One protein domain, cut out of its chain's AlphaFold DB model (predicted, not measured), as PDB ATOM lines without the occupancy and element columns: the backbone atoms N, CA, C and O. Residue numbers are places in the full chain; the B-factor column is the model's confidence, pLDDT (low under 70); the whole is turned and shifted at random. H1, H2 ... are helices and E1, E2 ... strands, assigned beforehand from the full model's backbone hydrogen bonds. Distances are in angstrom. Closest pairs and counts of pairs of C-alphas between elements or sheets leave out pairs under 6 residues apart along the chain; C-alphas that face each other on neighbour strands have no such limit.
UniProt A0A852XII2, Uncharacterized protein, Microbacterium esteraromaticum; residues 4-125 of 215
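AT A GLANCE: This is residues 4 to 125 of the 215 residues of an uncharacterized protein of Microbacterium esteraromaticum (UniProt A0A852XII2). A two-stranded ribbon, E1 beside E2, lies in the middle, with a small cluster of three crossed helices, H1, H2 and H3, on one side of it and the long unnamed stretch of residues 97 to 125 on the side away from that cluster. H4 lies far off at one end, joined to the ribbon by the two strand-like stretches of the chain before and after it, and short H5 lies toward the opposite end. The printed part has 122 residues, with five named helices and two named strands in the order H1, H2, H3, E1, H4, E2, H5; the sheet E1 - E2 is antiparallel. The class is mostly helix, with under half of the residues in named elements. The whole is compact, with a radius of gyration of the C-alphas of 15.8 A and spans of 46 by 41 by 24 A.

IN THESE COORDINATES: E1 is residues 53 to 57, 11.8 A long, and begins at C-alpha 53 at (22.880, -1.700, -8.372). E2 is residues 85 to 88, 10.2 A long. H3, the longest helix, is residues 37 to 49, 18.4 A long. H1 is residues 4 to 14, 15.3 A long, and begins at C-alpha 4 at (21.331, 5.008, 2.276). H2 is residues 26 to 33, H4 is residues 64 to 73 and 14.2 A long, and H5 is residues 93 to 96, ending at C-alpha 96 at (29.376, 0.585, -14.730).

HOW THE PARTS SIT: E1 and E2 are antiparallel neighbours at 154 degrees, with N 54 and O 87 at 2.9 A and N 87 and O 54 at 2.8 A, within hydrogen-bond range. Outside the named strands, residues 60 to 61 pair with residues 81 to 82, antiparallel, in stretches too short to be named. The closest C-alphas of H3 and E1, those of Ser 47 and Leu 53, are 5.4 A apart; those of H1 and E2, Val 12 and Val 88, are 6.5 A apart. H3 and H1 touch, closest at the C-alphas of Ala 43 and Trp 4, 5.0 A, about perpendicular at 84 degrees. H3 touches H2 with residues 37 to 41 alone, closest at the C-alphas of Glu 37 and Ala 30, 5.3 A, about perpendicular at 83 degrees. H1 and H2 touch, closest at the C-alphas of Ile 7 and Val 33, 6.6 A, about perpendicular at 77 degrees. H5 is close to H3 but not clearly touching it, the C-alphas of Arg 96 and Arg 49 being the closest at 7.8 A. H4 is apart from H1, H2, H3 and H5. In H1, H2, H3 and H4 every O i to N i+4 pair is within hydrogen-bond range; H5 is too short for such a pair.

THE WHOLE: The C-alphas farthest apart, those of Pro 75 and Arg 94, are 47.5 A apart. The printed part has no cut. The links H1 to H2 and H4 to E2 are long, with 11 residues each. Mean pLDDT of the printed part is 73.2, and 36 residues are under 70, among them residues 15 to 21, 88 to 98 and 110 to 125.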
ATOM      1  N   TRP A   4      20.838   5.714   3.461       85.81
ATOM      2  CA  TRP A   4      21.331   5.008   2.276       85.81
ATOM      3  C   TRP A   4      21.746   3.565   2.597       85.81
ATOM      4  O   TRP A   4      21.366   2.638   1.877       85.81
ATOM      5  N   TYR A   5      22.461   3.373   3.707       80.44
ATOM      6  CA  TYR A   5      22.907   2.058   4.162       80.44
ATOM      7  C   TYR A   5      21.723   1.128   4.461       80.44
ATOM      8  O   TYR A   5      21.667   0.017   3.941       80.44
ATOM      9  N   ALA A   6      20.730   1.602   5.219       80.12
ATOM     10  CA  ALA A   6      19.555   0.807   5.578       80.12
ATOM     11  C   ALA A   6      18.743   0.355   4.347       80.12
ATOM     12  O   ALA A   6      18.285  -0.785   4.280       80.12
ATOM     13  N   ILE A   7      18.603   1.233   3.348       85.00
ATOM     14  CA  ILE A   7      17.915   0.911   2.091       85.00
ATOM     15  C   ILE A   7      18.725  -0.095   1.268       85.00
ATOM     16  O   ILE A   7      18.153  -1.042   0.738       85.00
ATOM     17  N   THR A   8      20.046   0.073   1.200       81.62
ATOM     18  CA  THR A   8      20.927  -0.833   0.450       81.62
ATOM     19  C   THR A   8      20.930  -2.236   1.055       81.62
ATOM     20  O   THR A   8      20.815  -3.206   0.318       81.62
ATOM     21  N   VAL A   9      20.972  -2.365   2.386       79.31
ATOM     22  CA  VAL A   9      20.863  -3.669   3.063       79.31
ATOM     23  C   VAL A   9      19.513  -4.331   2.778       79.31
ATOM     24  O   VAL A   9      19.482  -5.510   2.436       79.31
ATOM     25  N   ASN A  10      18.403  -3.588   2.859       82.12
ATOM     26  CA  ASN A  10      17.087  -4.122   2.495       82.12
ATOM     27  C   ASN A  10      17.053  -4.618   1.040       82.12
ATOM     28  O   ASN A  10      16.538  -5.698   0.779       82.12
ATOM     29  N   ASP A  11      17.599  -3.838   0.109       80.69
ATOM     30  CA  ASP A  11      17.641  -4.172  -1.317       80.69
ATOM     31  C   ASP A  11      18.517  -5.415  -1.596       80.69
ATOM     32  O   ASP A  11      18.156  -6.251  -2.421       80.69
ATOM     33  N   VAL A  12      19.624  -5.593  -0.863       74.19
ATOM     34  CA  VAL A  12      20.469  -6.802  -0.929       74.19
ATOM     35  C   VAL A  12      19.746  -8.033  -0.382       74.19
ATOM     36  O   VAL A  12      19.828  -9.097  -0.987       74.19
ATOM     37  N   LEU A  13      19.030  -7.900   0.738       72.88
ATOM     38  CA  LEU A  13      18.258  -8.998   1.331       72.88
ATOM     39  C   LEU A  13      17.041  -9.397   0.485       72.88
ATOM     40  O   LEU A  13      16.577 -10.529   0.580       72.88
ATOM     41  N   ASP A  14      16.511  -8.462  -0.301       72.62
ATOM     42  CA  ASP A  14      15.369  -8.686  -1.186       72.62
ATOM     43  C   ASP A  14      15.759  -9.265  -2.551       72.62
ATOM     44  O   ASP A  14      14.911  -9.809  -3.256       72.62
ATOM     45  N   ALA A  15      17.029  -9.148  -2.943       67.06
ATOM     46  CA  ALA A  15      17.514  -9.774  -4.161       67.06
ATOM     47  C   ALA A  15      17.466 -11.305  -4.038       67.06
ATOM     48  O   ALA A  15      17.762 -11.870  -2.983       67.06
ATOM     49  N   ASP A  16      17.120 -11.989  -5.134       59.78
ATOM     50  CA  ASP A  16      17.111 -13.453  -5.154       59.78
ATOM     51  C   ASP A  16      18.507 -14.007  -4.829       59.78
ATOM     52  O   ASP A  16      19.510 -13.316  -4.971       59.78
ATOM     53  N   SER A  17      18.601 -15.294  -4.472       48.59
ATOM     54  CA  SER A  17      19.865 -15.972  -4.102       48.59
ATOM     55  C   SER A  17      21.049 -15.791  -5.075       48.59
ATOM     56  O   SER A  17      22.194 -15.971  -4.676       48.59
ATOM     57  N   ASN A  18      20.789 -15.389  -6.324       49.72
ATOM     58  CA  ASN A  18      21.796 -15.088  -7.345       49.72
ATOM     59  C   ASN A  18      22.086 -13.577  -7.518       49.72
ATOM     60  O   ASN A  18      22.715 -13.187  -8.500       49.72
ATOM     61  N   GLY A  19      21.559 -12.709  -6.648       49.66
ATOM     62  CA  GLY A  19      21.610 -11.242  -6.758       49.66
ATOM     63  C   GLY A  19      20.766 -10.659  -7.902       49.66
ATOM     64  O   GLY A  19      20.809  -9.456  -8.172       49.66
ATOM     65  N   ARG A  20      20.003 -11.504  -8.609       54.84
ATOM     66  CA  ARG A  20      19.231 -11.136  -9.801       54.84
ATOM     67  C   ARG A  20      17.810 -10.729  -9.412       54.84
ATOM     68  O   ARG A  20      17.223 -11.317  -8.520       54.84
ATOM     69  N   GLY A  21      17.249  -9.756 -10.130       62.19
ATOM     70  CA  GLY A  21      15.802  -9.535 -10.138       62.19
ATOM     71  C   GLY A  21      15.209  -8.947  -8.858       62.19
ATOM     72  O   GLY A  21      14.108  -9.332  -8.478       62.19
ATOM     73  N   MET A  22      15.865  -7.963  -8.241       72.94
ATOM     74  CA  MET A  22      15.240  -7.141  -7.205       72.94
ATOM     75  C   MET A  22      14.058  -6.370  -7.811       72.94
ATOM     76  O   MET A  22      14.228  -5.457  -8.631       72.94
ATOM     77  N   ARG A  23      12.847  -6.764  -7.415       66.00
ATOM     78  CA  ARG A  23      11.568  -6.255  -7.946       66.00
ATOM     79  C   ARG A  23      10.778  -5.439  -6.930       66.00
ATOM     80  O   ARG A  23       9.722  -4.903  -7.270       66.00
ATOM     81  N   THR A  24      11.277  -5.307  -5.701       74.31
ATOM     82  CA  THR A  24      10.568  -4.574  -4.655       74.31
ATOM     83  C   THR A  24      10.348  -3.117  -5.033       74.31
ATOM     84  O   THR A  24      11.279  -2.340  -5.301       74.31
ATOM     85  N   SER A  25       9.072  -2.737  -5.021       75.56
ATOM     86  CA  SER A  25       8.636  -1.373  -5.281       75.56
ATOM     87  C   SER A  25       9.195  -0.416  -4.226       75.56
ATOM     88  O   SER A  25       9.477  -0.792  -3.086       75.56
ATOM     89  N   LYS A  26       9.343   0.860  -4.597       85.12
ATOM     90  CA  LYS A  26       9.842   1.888  -3.670       85.12
ATOM     91  C   LYS A  26       8.938   2.031  -2.445       85.12
ATOM     92  O   LYS A  26       9.457   2.259  -1.362       85.12
ATOM     93  N   VAL A  27       7.629   1.837  -2.623       82.00
ATOM     94  CA  VAL A  27       6.606   1.857  -1.565       82.00
ATOM     95  C   VAL A  27       6.879   0.772  -0.523       82.00
ATOM     96  O   VAL A  27       6.927   1.046   0.672       82.00
ATOM     97  N   VAL A  28       7.108  -0.464  -0.971       80.50
ATOM     98  CA  VAL A  28       7.330  -1.605  -0.072       80.50
ATOM     99  C   VAL A  28       8.675  -1.478   0.645       80.50
ATOM    100  O   VAL A  28       8.738  -1.677   1.856       80.50
ATOM    101  N   ALA A  29       9.738  -1.079  -0.059       83.12
ATOM    102  CA  ALA A  29      11.036  -0.816   0.568       83.12
ATOM    103  C   ALA A  29      10.963   0.336   1.590       83.12
ATOM    104  O   ALA A  29      11.509   0.232   2.687       83.12
ATOM    105  N   ALA A  30      10.244   1.412   1.261       83.19
ATOM    106  CA  ALA A  30       9.996   2.543   2.152       83.19
ATOM    107  C   ALA A  30       9.295   2.100   3.446       83.19
ATOM    108  O   ALA A  30       9.749   2.448   4.536       83.19
ATOM    109  N   ALA A  31       8.254   1.270   3.329       85.19
ATOM    110  CA  ALA A  31       7.535   0.719   4.472       85.19
ATOM    111  C   ALA A  31       8.424  -0.178   5.352       85.19
ATOM    112  O   ALA A  31       8.432  -0.015   6.569       85.19
ATOM    113  N   ARG A  32       9.221  -1.075   4.753       84.38
ATOM    114  CA  ARG A  32      10.117  -1.989   5.492       84.38
ATOM    115  C   ARG A  32      11.190  -1.259   6.297       84.38
ATOM    116  O   ARG A  32      11.514  -1.670   7.404       84.38
ATOM    117  N   VAL A  33      11.742  -0.183   5.737       84.06
ATOM    118  CA  VAL A  33      12.852   0.567   6.348       84.06
ATOM    119  C   VAL A  33      12.348   1.760   7.183       84.06
ATOM    120  O   VAL A  33      13.135   2.447   7.832       84.06
ATOM    121  N   GLY A  34      11.038   2.036   7.185       86.50
ATOM    122  CA  GLY A  34      10.456   3.192   7.875       86.50
ATOM    123  C   GLY A  34      10.973   4.520   7.310       86.50
ATOM    124  O   GLY A  34      11.432   5.395   8.051       86.50
ATOM    125  N   ARG A  35      10.996   4.652   5.979       89.38
ATOM    126  CA  ARG A  35      11.510   5.824   5.250       89.38
ATOM    127  C   ARG A  35      10.530   6.267   4.170       89.38
ATOM    128  O   ARG A  35       9.615   5.542   3.817       89.38
ATOM    129  N   GLN A  36      10.725   7.468   3.629       91.69
ATOM    130  CA  GLN A  36       9.917   7.969   2.514       91.69
ATOM    131  C   GLN A  36      10.368   7.366   1.175       91.69
ATOM    132  O   GLN A  36      11.559   7.150   0.949       91.69
ATOM    133  N   GLU A  37       9.443   7.210   0.229       89.62
ATOM    134  CA  GLU A  37       9.743   6.714  -1.125       89.62
ATOM    135  C   GLU A  37      10.794   7.555  -1.861       89.62
ATOM    136  O   GLU A  37      11.642   7.015  -2.575       89.62
ATOM    137  N   LYS A  38      10.788   8.881  -1.653       91.56
ATOM    138  CA  LYS A  38      11.807   9.786  -2.210       91.56
ATOM    139  C   LYS A  38      13.214   9.439  -1.711       91.56
ATOM    140  O   LYS A  38      14.168   9.517  -2.484       91.56
ATOM    141  N   ALA A  39      13.345   9.019  -0.452       91.12
ATOM    142  CA  ALA A  39      14.619   8.588   0.113       91.12
ATOM    143  C   ALA A  39      15.083   7.266  -0.514       91.12
ATOM    144  O   ALA A  39      16.245   7.157  -0.899       91.12
ATOM    145  N   VAL A  40      14.165   6.314  -0.722       89.12
ATOM    146  CA  VAL A  40      14.433   5.057  -1.449       89.12
ATOM    147  C   VAL A  40      14.889   5.325  -2.878       89.12
ATOM    148  O   VAL A  40      15.900   4.783  -3.320       89.12
ATOM    149  N   GLN A  41      14.202   6.213  -3.596       90.19
ATOM    150  CA  GLN A  41      14.598   6.602  -4.947       90.19
ATOM    151  C   GLN A  41      16.002   7.208  -4.985       90.19
ATOM    152  O   GLN A  41      16.802   6.850  -5.851       90.19
ATOM    153  N   ARG A  42      16.304   8.120  -4.057       90.62
ATOM    154  CA  ARG A  42      17.618   8.763  -3.975       90.62
ATOM    155  C   ARG A  42      18.706   7.748  -3.641       90.62
ATOM    156  O   ARG A  42      19.734   7.737  -4.311       90.62
ATOM    157  N   ALA A  43      18.462   6.871  -2.670       89.88
ATOM    158  CA  ALA A  43      19.406   5.836  -2.274       89.88
ATOM    159  C   ALA A  43      19.703   4.865  -3.423       89.88
ATOM    160  O   ALA A  43      20.867   4.646  -3.741       89.88
ATOM    161  N   ARG A  44      18.672   4.378  -4.128       89.25
ATOM    162  CA  ARG A  44      18.853   3.527  -5.314       89.25
ATOM    163  C   ARG A  44      19.599   4.245  -6.434       89.25
ATOM    164  O   ARG A  44      20.476   3.651  -7.047       89.25
ATOM    165  N   SER A  45      19.321   5.528  -6.674       88.38
ATOM    166  CA  SER A  45      20.074   6.325  -7.653       88.38
ATOM    167  C   SER A  45      21.563   6.423  -7.298       88.38
ATOM    168  O   SER A  45      22.407   6.286  -8.183       88.38
ATOM    169  N   ILE A  46      21.893   6.597  -6.012       85.44
ATOM    170  CA  ILE A  46      23.277   6.576  -5.517       85.44
ATOM    171  C   ILE A  46      23.893   5.188  -5.726       85.44
ATOM    172  O   ILE A  46      24.944   5.093  -6.350       85.44
ATOM    173  N   SER A  47      23.225   4.112  -5.305       83.44
ATOM    174  CA  SER A  47      23.727   2.739  -5.467       83.44
ATOM    175  C   SER A  47      23.927   2.357  -6.938       83.44
ATOM    176  O   SER A  47      24.896   1.680  -7.273       83.44
ATOM    177  N   VAL A  48      23.080   2.859  -7.843       82.19
ATOM    178  CA  VAL A  48      23.264   2.711  -9.293       82.19
ATOM    179  C   VAL A  48      24.497   3.469  -9.791       82.19
ATOM    180  O   VAL A  48      25.232   2.944 -10.625       82.19
ATOM    181  N   ARG A  49      24.755   4.689  -9.303       80.69
ATOM    182  CA  ARG A  49      25.957   5.466  -9.668       80.69
ATOM    183  C   ARG A  49      27.241   4.836  -9.128       80.69
ATOM    184  O   ARG A  49      28.245   4.834  -9.830       80.69
ATOM    185  N   LEU A  50      27.185   4.272  -7.923       71.06
ATOM    186  CA  LEU A  50      28.298   3.571  -7.280       71.06
ATOM    187  C   LEU A  50      28.551   2.167  -7.858       71.06
ATOM    188  O   LEU A  50      29.533   1.535  -7.487       71.06
ATOM    189  N   GLY A  51      27.689   1.667  -8.751       65.88
ATOM    190  CA  GLY A  51      27.835   0.334  -9.345       65.88
ATOM    191  C   GLY A  51      27.403  -0.822  -8.438       65.88
ATOM    192  O   GLY A  51      27.680  -1.971  -8.768       65.88
ATOM    193  N   ILE A  52      26.714  -0.528  -7.331       74.06
ATOM    194  CA  ILE A  52      26.153  -1.513  -6.390       74.06
ATOM    195  C   ILE A  52      24.823  -2.084  -6.914       74.06
ATOM    196  O   ILE A  52      24.439  -3.221  -6.646       74.06
ATOM    197  N   LEU A  53      24.092  -1.278  -7.684       81.12
ATOM    198  CA  LEU A  53      22.880  -1.700  -8.372       81.12
ATOM    199  C   LEU A  53      23.022  -1.482  -9.875       81.12
ATOM    200  O   LEU A  53      23.605  -0.498 -10.335       81.12
ATOM    201  N   VAL A  54      22.404  -2.369 -10.642       78.50
ATOM    202  CA  VAL A  54      22.184  -2.192 -12.074       78.50
ATOM    203  C   VAL A  54      20.687  -2.179 -12.319       78.50
ATOM    204  O   VAL A  54      20.003  -3.152 -12.025       78.50
ATOM    205  N   GLU A  55      20.167  -1.077 -12.852       83.81
ATOM    206  CA  GLU A  55      18.783  -1.033 -13.320       83.81
ATOM    207  C   GLU A  55      18.695  -1.832 -14.618       83.81
ATOM    208  O   GLU A  55      19.231  -1.416 -15.637       83.81
ATOM    209  N   LEU A  56      18.071  -3.006 -14.559       78.81
ATOM    210  CA  LEU A  56      17.917  -3.901 -15.705       78.81
ATOM    211  C   LEU A  56      16.789  -3.439 -16.611       78.81
ATOM    212  O   LEU A  56      16.922  -3.486 -17.826       78.81
ATOM    213  N   TYR A  57      15.684  -3.013 -16.008       80.25
ATOM    214  CA  TYR A  57      14.496  -2.537 -16.694       80.25
ATOM    215  C   TYR A  57      13.972  -1.318 -15.962       80.25
ATOM    216  O   TYR A  57      13.740  -1.372 -14.750       80.25
ATOM    217  N   ARG A  58      13.736  -0.235 -16.698       82.44
ATOM    218  CA  ARG A  58      13.099   0.934 -16.109       82.44
ATOM    219  C   ARG A  58      11.593   0.784 -16.188       82.44
ATOM    220  O   ARG A  58      11.021   0.657 -17.268       82.44
ATOM    221  N   GLY A  59      10.962   0.839 -15.023       82.50
ATOM    222  CA  GLY A  59       9.516   0.753 -14.896       82.50
ATOM    223  C   GLY A  59       8.801   1.831 -15.708       82.50
ATOM    224  O   GLY A  59       9.343   2.913 -15.947       82.50
ATOM    225  N   ARG A  60       7.570   1.530 -16.116       84.56
ATOM    226  CA  ARG A  60       6.703   2.444 -16.863       84.56
ATOM    227  C   ARG A  60       5.261   2.309 -16.419       84.56
ATOM    228  O   ARG A  60       4.870   1.286 -15.863       84.56
ATOM    229  N   GLU A  61       4.463   3.318 -16.710       85.88
ATOM    230  CA  GLU A  61       3.018   3.216 -16.551       85.88
ATOM    231  C   GLU A  61       2.419   2.315 -17.637       85.88
ATOM    232  O   GLU A  61       2.989   2.142 -18.723       85.88
ATOM    233  N   LEU A  62       1.292   1.686 -17.306       80.06
ATOM    234  CA  LEU A  62       0.499   0.955 -18.287       80.06
ATOM    235  C   LEU A  62      -0.195   1.961 -19.202       80.06
ATOM    236  O   LEU A  62      -0.708   2.980 -18.736       80.06
ATOM    237  N   SER A  63      -0.239   1.659 -20.497       84.50
ATOM    238  CA  SER A  63      -1.026   2.450 -21.437       84.50
ATOM    239  C   SER A  63      -2.524   2.317 -21.134       84.50
ATOM    240  O   SER A  63      -2.964   1.399 -20.436       84.50
ATOM    241  N   GLY A  64      -3.337   3.225 -21.679       84.38
ATOM    242  CA  GLY A  64      -4.794   3.142 -21.542       84.38
ATOM    243  C   GLY A  64      -5.358   1.810 -22.050       84.38
ATOM    244  O   GLY A  64      -6.236   1.232 -21.413       84.38
ATOM    245  N   ASP A  65      -4.806   1.283 -23.144       86.25
ATOM    246  CA  ASP A  65      -5.209  -0.005 -23.716       86.25
ATOM    247  C   ASP A  65      -4.794  -1.185 -22.848       86.25
ATOM    248  O   ASP A  65      -5.616  -2.057 -22.568       86.25
ATOM    249  N   GLU A  66      -3.558  -1.186 -22.351       79.75
ATOM    250  CA  GLU A  66      -3.076  -2.216 -21.426       79.75
ATOM    251  C   GLU A  66      -3.888  -2.219 -20.134       79.75
ATOM    252  O   GLU A  66      -4.226  -3.279 -19.616       79.75
ATOM    253  N   ARG A  67      -4.270  -1.038 -19.640       79.56
ATOM    254  CA  ARG A  67      -5.110  -0.907 -18.451       79.56
ATOM    255  C   ARG A  67      -6.532  -1.399 -18.697       79.56
ATOM    256  O   ARG A  67      -7.079  -2.097 -17.850       79.56
ATOM    257  N   ARG A  68      -7.133  -1.073 -19.847       82.94
ATOM    258  CA  ARG A  68      -8.455  -1.594 -20.234       82.94
ATOM    259  C   ARG A  68      -8.437  -3.110 -20.390       82.94
ATOM    260  O   ARG A  68      -9.363  -3.772 -19.933       82.94
ATOM    261  N   ARG A  69      -7.384  -3.651 -21.005       82.94
ATOM    262  CA  ARG A  69      -7.173  -5.092 -21.147       82.94
ATOM    263  C   ARG A  69      -7.028  -5.766 -19.785       82.94
ATOM    264  O   ARG A  69      -7.747  -6.717 -19.518       82.94
ATOM    265  N   LEU A  70      -6.198  -5.208 -18.904       78.81
ATOM    266  CA  LEU A  70      -5.997  -5.709 -17.547       78.81
ATOM    267  C   LEU A  70      -7.296  -5.728 -16.736       78.81
ATOM    268  O   LEU A  70      -7.582  -6.719 -16.084       78.81
ATOM    269  N   VAL A  71      -8.099  -4.662 -16.790       83.81
ATOM    270  CA  VAL A  71      -9.392  -4.612 -16.085       83.81
ATOM    271  C   VAL A  71     -10.397  -5.607 -16.674       83.81
ATOM    272  O   VAL A  71     -11.217  -6.143 -15.937       83.81
ATOM    273  N   ARG A  72     -10.343  -5.863 -17.987       83.12
ATOM    274  CA  ARG A  72     -11.208  -6.845 -18.654       83.12
ATOM    275  C   ARG A  72     -10.839  -8.281 -18.283       83.12
ATOM    276  O   ARG A  72     -11.730  -9.072 -18.008       83.12
ATOM    277  N   GLU A  73      -9.550  -8.606 -18.314       82.94
ATOM    278  CA  GLU A  73      -9.030  -9.938 -17.979       82.94
ATOM    279  C   GLU A  73      -9.094 -10.194 -16.463       82.94
ATOM    280  O   GLU A  73      -9.371 -11.312 -16.035       82.94
ATOM    281  N   HIS A  74      -8.905  -9.148 -15.652       79.50
ATOM    282  CA  HIS A  74      -8.889  -9.200 -14.190       79.50
ATOM    283  C   HIS A  74      -9.664  -8.012 -13.580       79.50
ATOM    284  O   HIS A  74      -9.074  -6.980 -13.220       79.50
ATOM    285  N   PRO A  75     -10.998  -8.129 -13.444       78.19
ATOM    286  CA  PRO A  75     -11.831  -7.083 -12.859       78.19
ATOM    287  C   PRO A  75     -11.372  -6.711 -11.442       78.19
ATOM    288  O   PRO A  75     -11.125  -7.570 -10.605       78.19
ATOM    289  N   GLY A  76     -11.244  -5.410 -11.161       77.25
ATOM    290  CA  GLY A  76     -10.831  -4.902  -9.842       77.25
ATOM    291  C   GLY A  76      -9.316  -4.778  -9.622       77.25
ATOM    292  O   GLY A  76      -8.893  -4.293  -8.567       77.25
ATOM    293  N   HIS A  77      -8.483  -5.134 -10.606       77.31
ATOM    294  CA  HIS A  77      -7.031  -5.015 -10.479       77.31
ATOM    295  C   HIS A  77      -6.566  -3.545 -10.367       77.31
ATOM    296  O   HIS A  77      -6.952  -2.682 -11.158       77.31
ATOM    297  N   LYS A  78      -5.705  -3.240  -9.380       76.56
ATOM    298  CA  LYS A  78      -5.279  -1.858  -9.038       76.56
ATOM    299  C   LYS A  78      -3.933  -1.431  -9.633       76.56
ATOM    300  O   LYS A  78      -3.480  -0.310  -9.384       76.56
ATOM    301  N   GLN A  79      -3.268  -2.302 -10.387       76.88
ATOM    302  CA  GLN A  79      -1.955  -2.004 -10.960       76.88
ATOM    303  C   GLN A  79      -2.020  -0.831 -11.943       76.88
ATOM    304  O   GLN A  79      -2.864  -0.777 -12.835       76.88
ATOM    305  N   ARG A  80      -1.093   0.114 -11.771       78.38
ATOM    306  CA  ARG A  80      -0.970   1.317 -12.610       78.38
ATOM    307  C   ARG A  80       0.214   1.268 -13.575       78.38
ATOM    308  O   ARG A  80       0.246   2.017 -14.542       78.38
ATOM    309  N   GLY A  81       1.189   0.403 -13.316       80.75
ATOM    310  CA  GLY A  81       2.447   0.361 -14.050       80.75
ATOM    311  C   GLY A  81       3.219  -0.927 -13.819       80.75
ATOM    312  O   GLY A  81       2.864  -1.745 -12.969       80.75
ATOM    313  N   ILE A  82       4.291  -1.086 -14.580       79.88
ATOM    314  CA  ILE A  82       5.295  -2.131 -14.418       79.88
ATOM    315  C   ILE A  82       6.428  -1.541 -13.565       79.88
ATOM    316  O   ILE A  82       6.966  -0.488 -13.926       79.88
ATOM    317  N   PRO A  83       6.795  -2.160 -12.427       77.38
ATOM    318  CA  PRO A  83       7.875  -1.663 -11.583       77.38
ATOM    319  C   PRO A  83       9.238  -1.786 -12.276       77.38
ATOM    320  O   PRO A  83       9.427  -2.563 -13.209       77.38
ATOM    321  N   SER A  84      10.207  -0.998 -11.807       81.31
ATOM    322  CA  SER A  84      11.596  -1.123 -12.268       81.31
ATOM    323  C   SER A  84      12.223  -2.390 -11.692       81.31
ATOM    324  O   SER A  84      11.918  -2.767 -10.561       81.31
ATOM    325  N   VAL A  85      13.107  -3.018 -12.460       81.19
ATOM    326  CA  VAL A  85      13.827  -4.227 -12.052       81.19
ATOM    327  C   VAL A  85      15.295  -3.880 -11.908       81.19
ATOM    328  O   VAL A  85      15.892  -3.322 -12.830       81.19
ATOM    329  N   TYR A  86      15.884  -4.243 -10.775       80.44
ATOM    330  CA  TYR A  86      17.307  -4.057 -10.525       80.44
ATOM    331  C   TYR A  86      18.002  -5.404 -10.317       80.44
ATOM    332  O   TYR A  86      17.379  -6.399  -9.951       80.44
ATOM    333  N   ALA A  87      19.306  -5.433 -10.539       77.69
ATOM    334  CA  ALA A  87      20.192  -6.474 -10.047       77.69
ATOM    335  C   ALA A  87      21.153  -5.863  -9.035       77.69
ATOM    336  O   ALA A  87      21.627  -4.738  -9.223       77.69
ATOM    337  N   VAL A  88      21.447  -6.622  -7.988       68.69
ATOM    338  CA  VAL A  88      22.544  -6.311  -7.079       68.69
ATOM    339  C   VAL A  88      23.830  -6.768  -7.751       68.69
ATOM    340  O   VAL A  88      23.936  -7.899  -8.223       68.69
ATOM    341  N   ALA A  89      24.795  -5.866  -7.838       67.12
ATOM    342  CA  ALA A  89      26.096  -6.119  -8.435       67.12
ATOM    343  C   ALA A  89      27.169  -5.357  -7.657       67.12
ATOM    344  O   ALA A  89      26.865  -4.492  -6.850       67.12
ATOM    345  N   VAL A  90      28.440  -5.646  -7.906       66.75
ATOM    346  CA  VAL A  90      29.531  -4.762  -7.484       66.75
ATOM    347  C   VAL A  90      30.373  -4.493  -8.717       66.75
ATOM    348  O   VAL A  90      31.206  -5.301  -9.121       66.75
ATOM    349  N   LEU A  91      30.077  -3.380  -9.380       62.62
ATOM    350  CA  LEU A  91      30.755  -2.958 -10.598       62.62
ATOM    351  C   LEU A  91      31.789  -1.885 -10.283       62.62
ATOM    352  O   LEU A  91      31.502  -0.902  -9.605       62.62
ATOM    353  N   THR A  92      32.977  -2.020 -10.867       64.38
ATOM    354  CA  THR A  92      33.926  -0.906 -10.934       64.38
ATOM    355  C   THR A  92      33.336   0.221 -11.785       64.38
ATOM    356  O   THR A  92      32.523  -0.031 -12.680       64.38
ATOM    357  N   ALA A  93      33.786   1.463 -11.582       65.75
ATOM    358  CA  ALA A  93      33.338   2.607 -12.385       65.75
ATOM    359  C   ALA A  93      33.479   2.351 -13.902       65.75
ATOM    360  O   ALA A  93      32.579   2.665 -14.682       65.75
ATOM    361  N   ARG A  94      34.566   1.676 -14.310       62.12
ATOM    362  CA  ARG A  94      34.826   1.281 -15.703       62.12
ATOM    363  C   ARG A  94      33.790   0.295 -16.249       62.12
ATOM    364  O   ARG A  94      33.396   0.422 -17.402       62.12
ATOM    365  N   HIS A  95      33.353  -0.680 -15.452       65.38
ATOM    366  CA  HIS A  95      32.313  -1.630 -15.857       65.38
ATOM    367  C   HIS A  95      30.918  -1.005 -15.807       65.38
ATOM    368  O   HIS A  95      30.101  -1.262 -16.687       65.38
ATOM    369  N   ARG A  96      30.653  -0.124 -14.838       69.31
ATOM    370  CA  ARG A  96      29.376   0.585 -14.730       69.31
ATOM    371  C   ARG A  96      29.119   1.508 -15.918       69.31
ATOM    372  O   ARG A  96      27.988   1.546 -16.398       69.31
ATOM    373  N   ALA A  97      30.147   2.202 -16.409       68.88
ATOM    374  CA  ALA A  97      30.059   3.066 -17.590       68.88
ATOM    375  C   ALA A  97      29.677   2.308 -18.877       68.88
ATOM    376  O   ALA A  97      29.222   2.917 -19.839       68.88
ATOM    377  N   ARG A  98      29.828   0.976 -18.891       67.81
ATOM    378  CA  ARG A  98      29.480   0.109 -20.028       67.81
ATOM    379  C   ARG A  98      28.038  -0.394 -20.003       67.81
ATOM    380  O   ARG A  98      27.635  -1.106 -20.918       67.81
ATOM    381  N   VAL A  99      27.270  -0.035 -18.975       72.06
ATOM    382  CA  VAL A  99      25.845  -0.353 -18.878       72.06
ATOM    383  C   VAL A  99      25.048   0.927 -19.077       72.06
ATOM    384  O   VAL A  99      25.205   1.889 -18.318       72.06
ATOM    385  N   SER A 100      24.189   0.955 -20.092       74.44
ATOM    386  CA  SER A 100      23.348   2.119 -20.348       74.44
ATOM    387  C   SER A 100      22.353   2.347 -19.207       74.44
ATOM    388  O   SER A 100      21.980   1.430 -18.473       74.44
ATOM    389  N   VAL A 101      21.930   3.599 -19.031       79.31
ATOM    390  CA  VAL A 101      20.783   3.909 -18.172       79.31
ATOM    391  C   VAL A 101      19.519   3.649 -18.996       79.31
ATOM    392  O   VAL A 101      19.350   4.304 -20.026       79.31
ATOM    393  N   PRO A 102      18.644   2.710 -18.598       77.62
ATOM    394  CA  PRO A 102      17.460   2.387 -19.380       77.62
ATOM    395  C   PRO A 102      16.451   3.544 -19.426       77.62
ATOM    396  O   PRO A 102      16.285   4.319 -18.476       77.62
ATOM    397  N   GLU A 103      15.729   3.635 -20.541       81.12
ATOM    398  CA  GLU A 103      14.532   4.471 -20.681       81.12
ATOM    399  C   GLU A 103      13.295   3.732 -20.148       81.12
ATOM    400  O   GLU A 103      13.291   2.499 -20.152       81.12
ATOM    401  N   PRO A 104      12.235   4.440 -19.709       80.88
ATOM    402  CA  PRO A 104      10.998   3.805 -19.257       80.88
ATOM    403  C   PRO A 104      10.475   2.790 -20.275       80.88
ATOM    404  O   PRO A 104      10.306   3.102 -21.451       80.88
ATOM    405  N   GLY A 105      10.225   1.563 -19.828       73.94
ATOM    406  CA  GLY A 105       9.768   0.488 -20.698       73.94
ATOM    407  C   GLY A 105      10.866  -0.281 -21.424       73.94
ATOM    408  O   GLY A 105      10.546  -1.245 -22.119       73.94
ATOM    409  N   LYS A 106      12.135   0.119 -21.281       73.25
ATOM    410  CA  LYS A 106      13.276  -0.492 -21.965       73.25
ATOM    411  C   LYS A 106      14.238  -1.144 -20.977       73.25
ATOM    412  O   LYS A 106      14.322  -0.773 -19.803       73.25
ATOM    413  N   PHE A 107      14.972  -2.128 -21.486       72.06
ATOM    414  CA  PHE A 107      16.056  -2.776 -20.762       72.06
ATOM    415  C   PHE A 107      17.365  -2.000 -20.913       72.06
ATOM    416  O   PHE A 107      17.585  -1.319 -21.918       72.06
ATOM    417  N   ALA A 108      18.237  -2.121 -19.915       70.81
ATOM    418  CA  ALA A 108      19.603  -1.640 -20.014       70.81
ATOM    419  C   ALA A 108      20.363  -2.431 -21.080       70.81
ATOM    420  O   ALA A 108      20.170  -3.635 -21.251       70.81
ATOM    421  N   GLN A 109      21.242  -1.737 -21.790       71.12
ATOM    422  CA  GLN A 109      22.107  -2.313 -22.808       71.12
ATOM    423  C   GLN A 109      23.524  -2.411 -22.253       71.12
ATOM    424  O   GLN A 109      24.002  -1.491 -21.586       71.12
ATOM    425  N   VAL A 110      24.198  -3.521 -22.546       64.81
ATOM    426  CA  VAL A 110      25.630  -3.682 -22.281       64.81
ATOM    427  C   VAL A 110      26.371  -3.426 -23.580       64.81
ATOM    428  O   VAL A 110      26.137  -4.120 -24.572       64.81
ATOM    429  N   PHE A 111      27.245  -2.423 -23.587       56.50
ATOM    430  CA  PHE A 111      28.036  -2.116 -24.772       56.50
ATOM    431  C   PHE A 111      29.035  -3.258 -25.044       56.50
ATOM    432  O   PHE A 111      29.694  -3.727 -24.107       56.50
ATOM    433  N   PRO A 112      29.128  -3.745 -26.297       43.84
ATOM    434  CA  PRO A 112      29.989  -4.870 -26.650       43.84
ATOM    435  C   PRO A 112      31.449  -4.486 -26.376       43.84
ATOM    436  O   PRO A 112      31.813  -3.345 -26.627       43.84
ATOM    437  N   HIS A 113      32.225  -5.432 -25.819       46.78
ATOM    438  CA  HIS A 113      33.667  -5.416 -25.441       46.78
ATOM    439  C   HIS A 113      33.945  -5.854 -23.986       46.78
ATOM    440  O   HIS A 113      34.951  -5.474 -23.377       46.78
ATOM    441  N   THR A 114      33.068  -6.666 -23.397       44.25
ATOM    442  CA  THR A 114      33.324  -7.343 -22.118       44.25
ATOM    443  C   THR A 114      32.996  -8.823 -22.244       44.25
ATOM    444  O   THR A 114      31.835  -9.195 -22.117       44.25
ATOM    445  N   ASP A 115      34.025  -9.659 -22.351       43.34
ATOM    446  CA  ASP A 115      33.936 -11.125 -22.211       43.34
ATOM    447  C   ASP A 115      33.596 -11.582 -20.776       43.34
ATOM    448  O   ASP A 115      33.628 -12.765 -20.461       43.34
ATOM    449  N   ARG A 116      33.310 -10.650 -19.850       42.38
ATOM    450  CA  ARG A 116      33.200 -10.927 -18.404       42.38
ATOM    451  C   ARG A 116      31.943 -10.387 -17.716       42.38
ATOM    452  O   ARG A 116      31.850 -10.453 -16.495       42.38
ATOM    453  N   PHE A 117      30.951  -9.888 -18.457       43.16
ATOM    454  CA  PHE A 117      29.620  -9.637 -17.885       43.16
ATOM    455  C   PHE A 117      28.793 -10.929 -17.948       43.16
ATOM    456  O   PHE A 117      27.897 -11.075 -18.768       43.16
ATOM    457  N   VAL A 118      29.096 -11.885 -17.066       43.22
ATOM    458  CA  VAL A 118      28.519 -13.251 -17.051       43.22
ATOM    459  C   VAL A 118      26.992 -13.271 -16.798       43.22
ATOM    460  O   VAL A 118      26.362 -14.327 -16.796       43.22
ATOM    461  N   HIS A 119      26.344 -12.123 -16.569       42.09
ATOM    462  CA  HIS A 119      24.946 -12.058 -16.112       42.09
ATOM    463  C   HIS A 119      24.044 -11.087 -16.881       42.09
ATOM    464  O   HIS A 119      22.887 -10.919 -16.499       42.09
ATOM    465  N   LEU A 120      24.532 -10.459 -17.951       39.22
ATOM    466  CA  LEU A 120      23.710  -9.604 -18.807       39.22
ATOM    467  C   LEU A 120      23.850 -10.074 -20.255       39.22
ATOM    468  O   LEU A 120      24.982 -10.260 -20.701       39.22
ATOM    469  N   PRO A 121      22.744 -10.278 -20.992       36.28
ATOM    470  CA  PRO A 121      22.829 -10.718 -22.376       36.28
ATOM    471  C   PRO A 121      23.582  -9.668 -23.199       36.28
ATOM    472  O   PRO A 121      23.141  -8.525 -23.343       36.28
ATOM    473  N   VAL A 122      24.753 -10.064 -23.702       40.03
ATOM    474  CA  VAL A 122      25.569  -9.276 -24.630       40.03
ATOM    475  C   VAL A 122      24.790  -9.151 -25.936       40.03
ATOM    476  O   VAL A 122      24.195 -10.126 -26.391       40.03
ATOM    477  N   GLY A 123      24.756  -7.935 -26.490       42.94
ATOM    478  CA  GLY A 123      23.939  -7.535 -27.636       42.94
ATOM    479  C   GLY A 123      23.687  -8.641 -28.660       42.94
ATOM    480  O   GLY A 123      24.559  -8.999 -29.442       42.94
ATOM    481  N   SER A 124      22.458  -9.149 -28.675       33.91
ATOM    482  CA  SER A 124      21.970 -10.069 -29.691       33.91
ATOM    483  C   SER A 124      20.533  -9.693 -30.025       33.91
ATOM    484  O   SER A 124      19.689  -9.527 -29.146       33.91
ATOM    485  N   ARG A 125      20.261  -9.556 -31.324       36.00
ATOM    486  CA  ARG A 125      18.939  -9.289 -31.907       36.00
ATOM    487  C   ARG A 125      17.974 -10.482 -31.786       36.00
ATOM    488  O   ARG A 125      16.925 -10.471 -32.418       36.00
TER     489      ARG A 125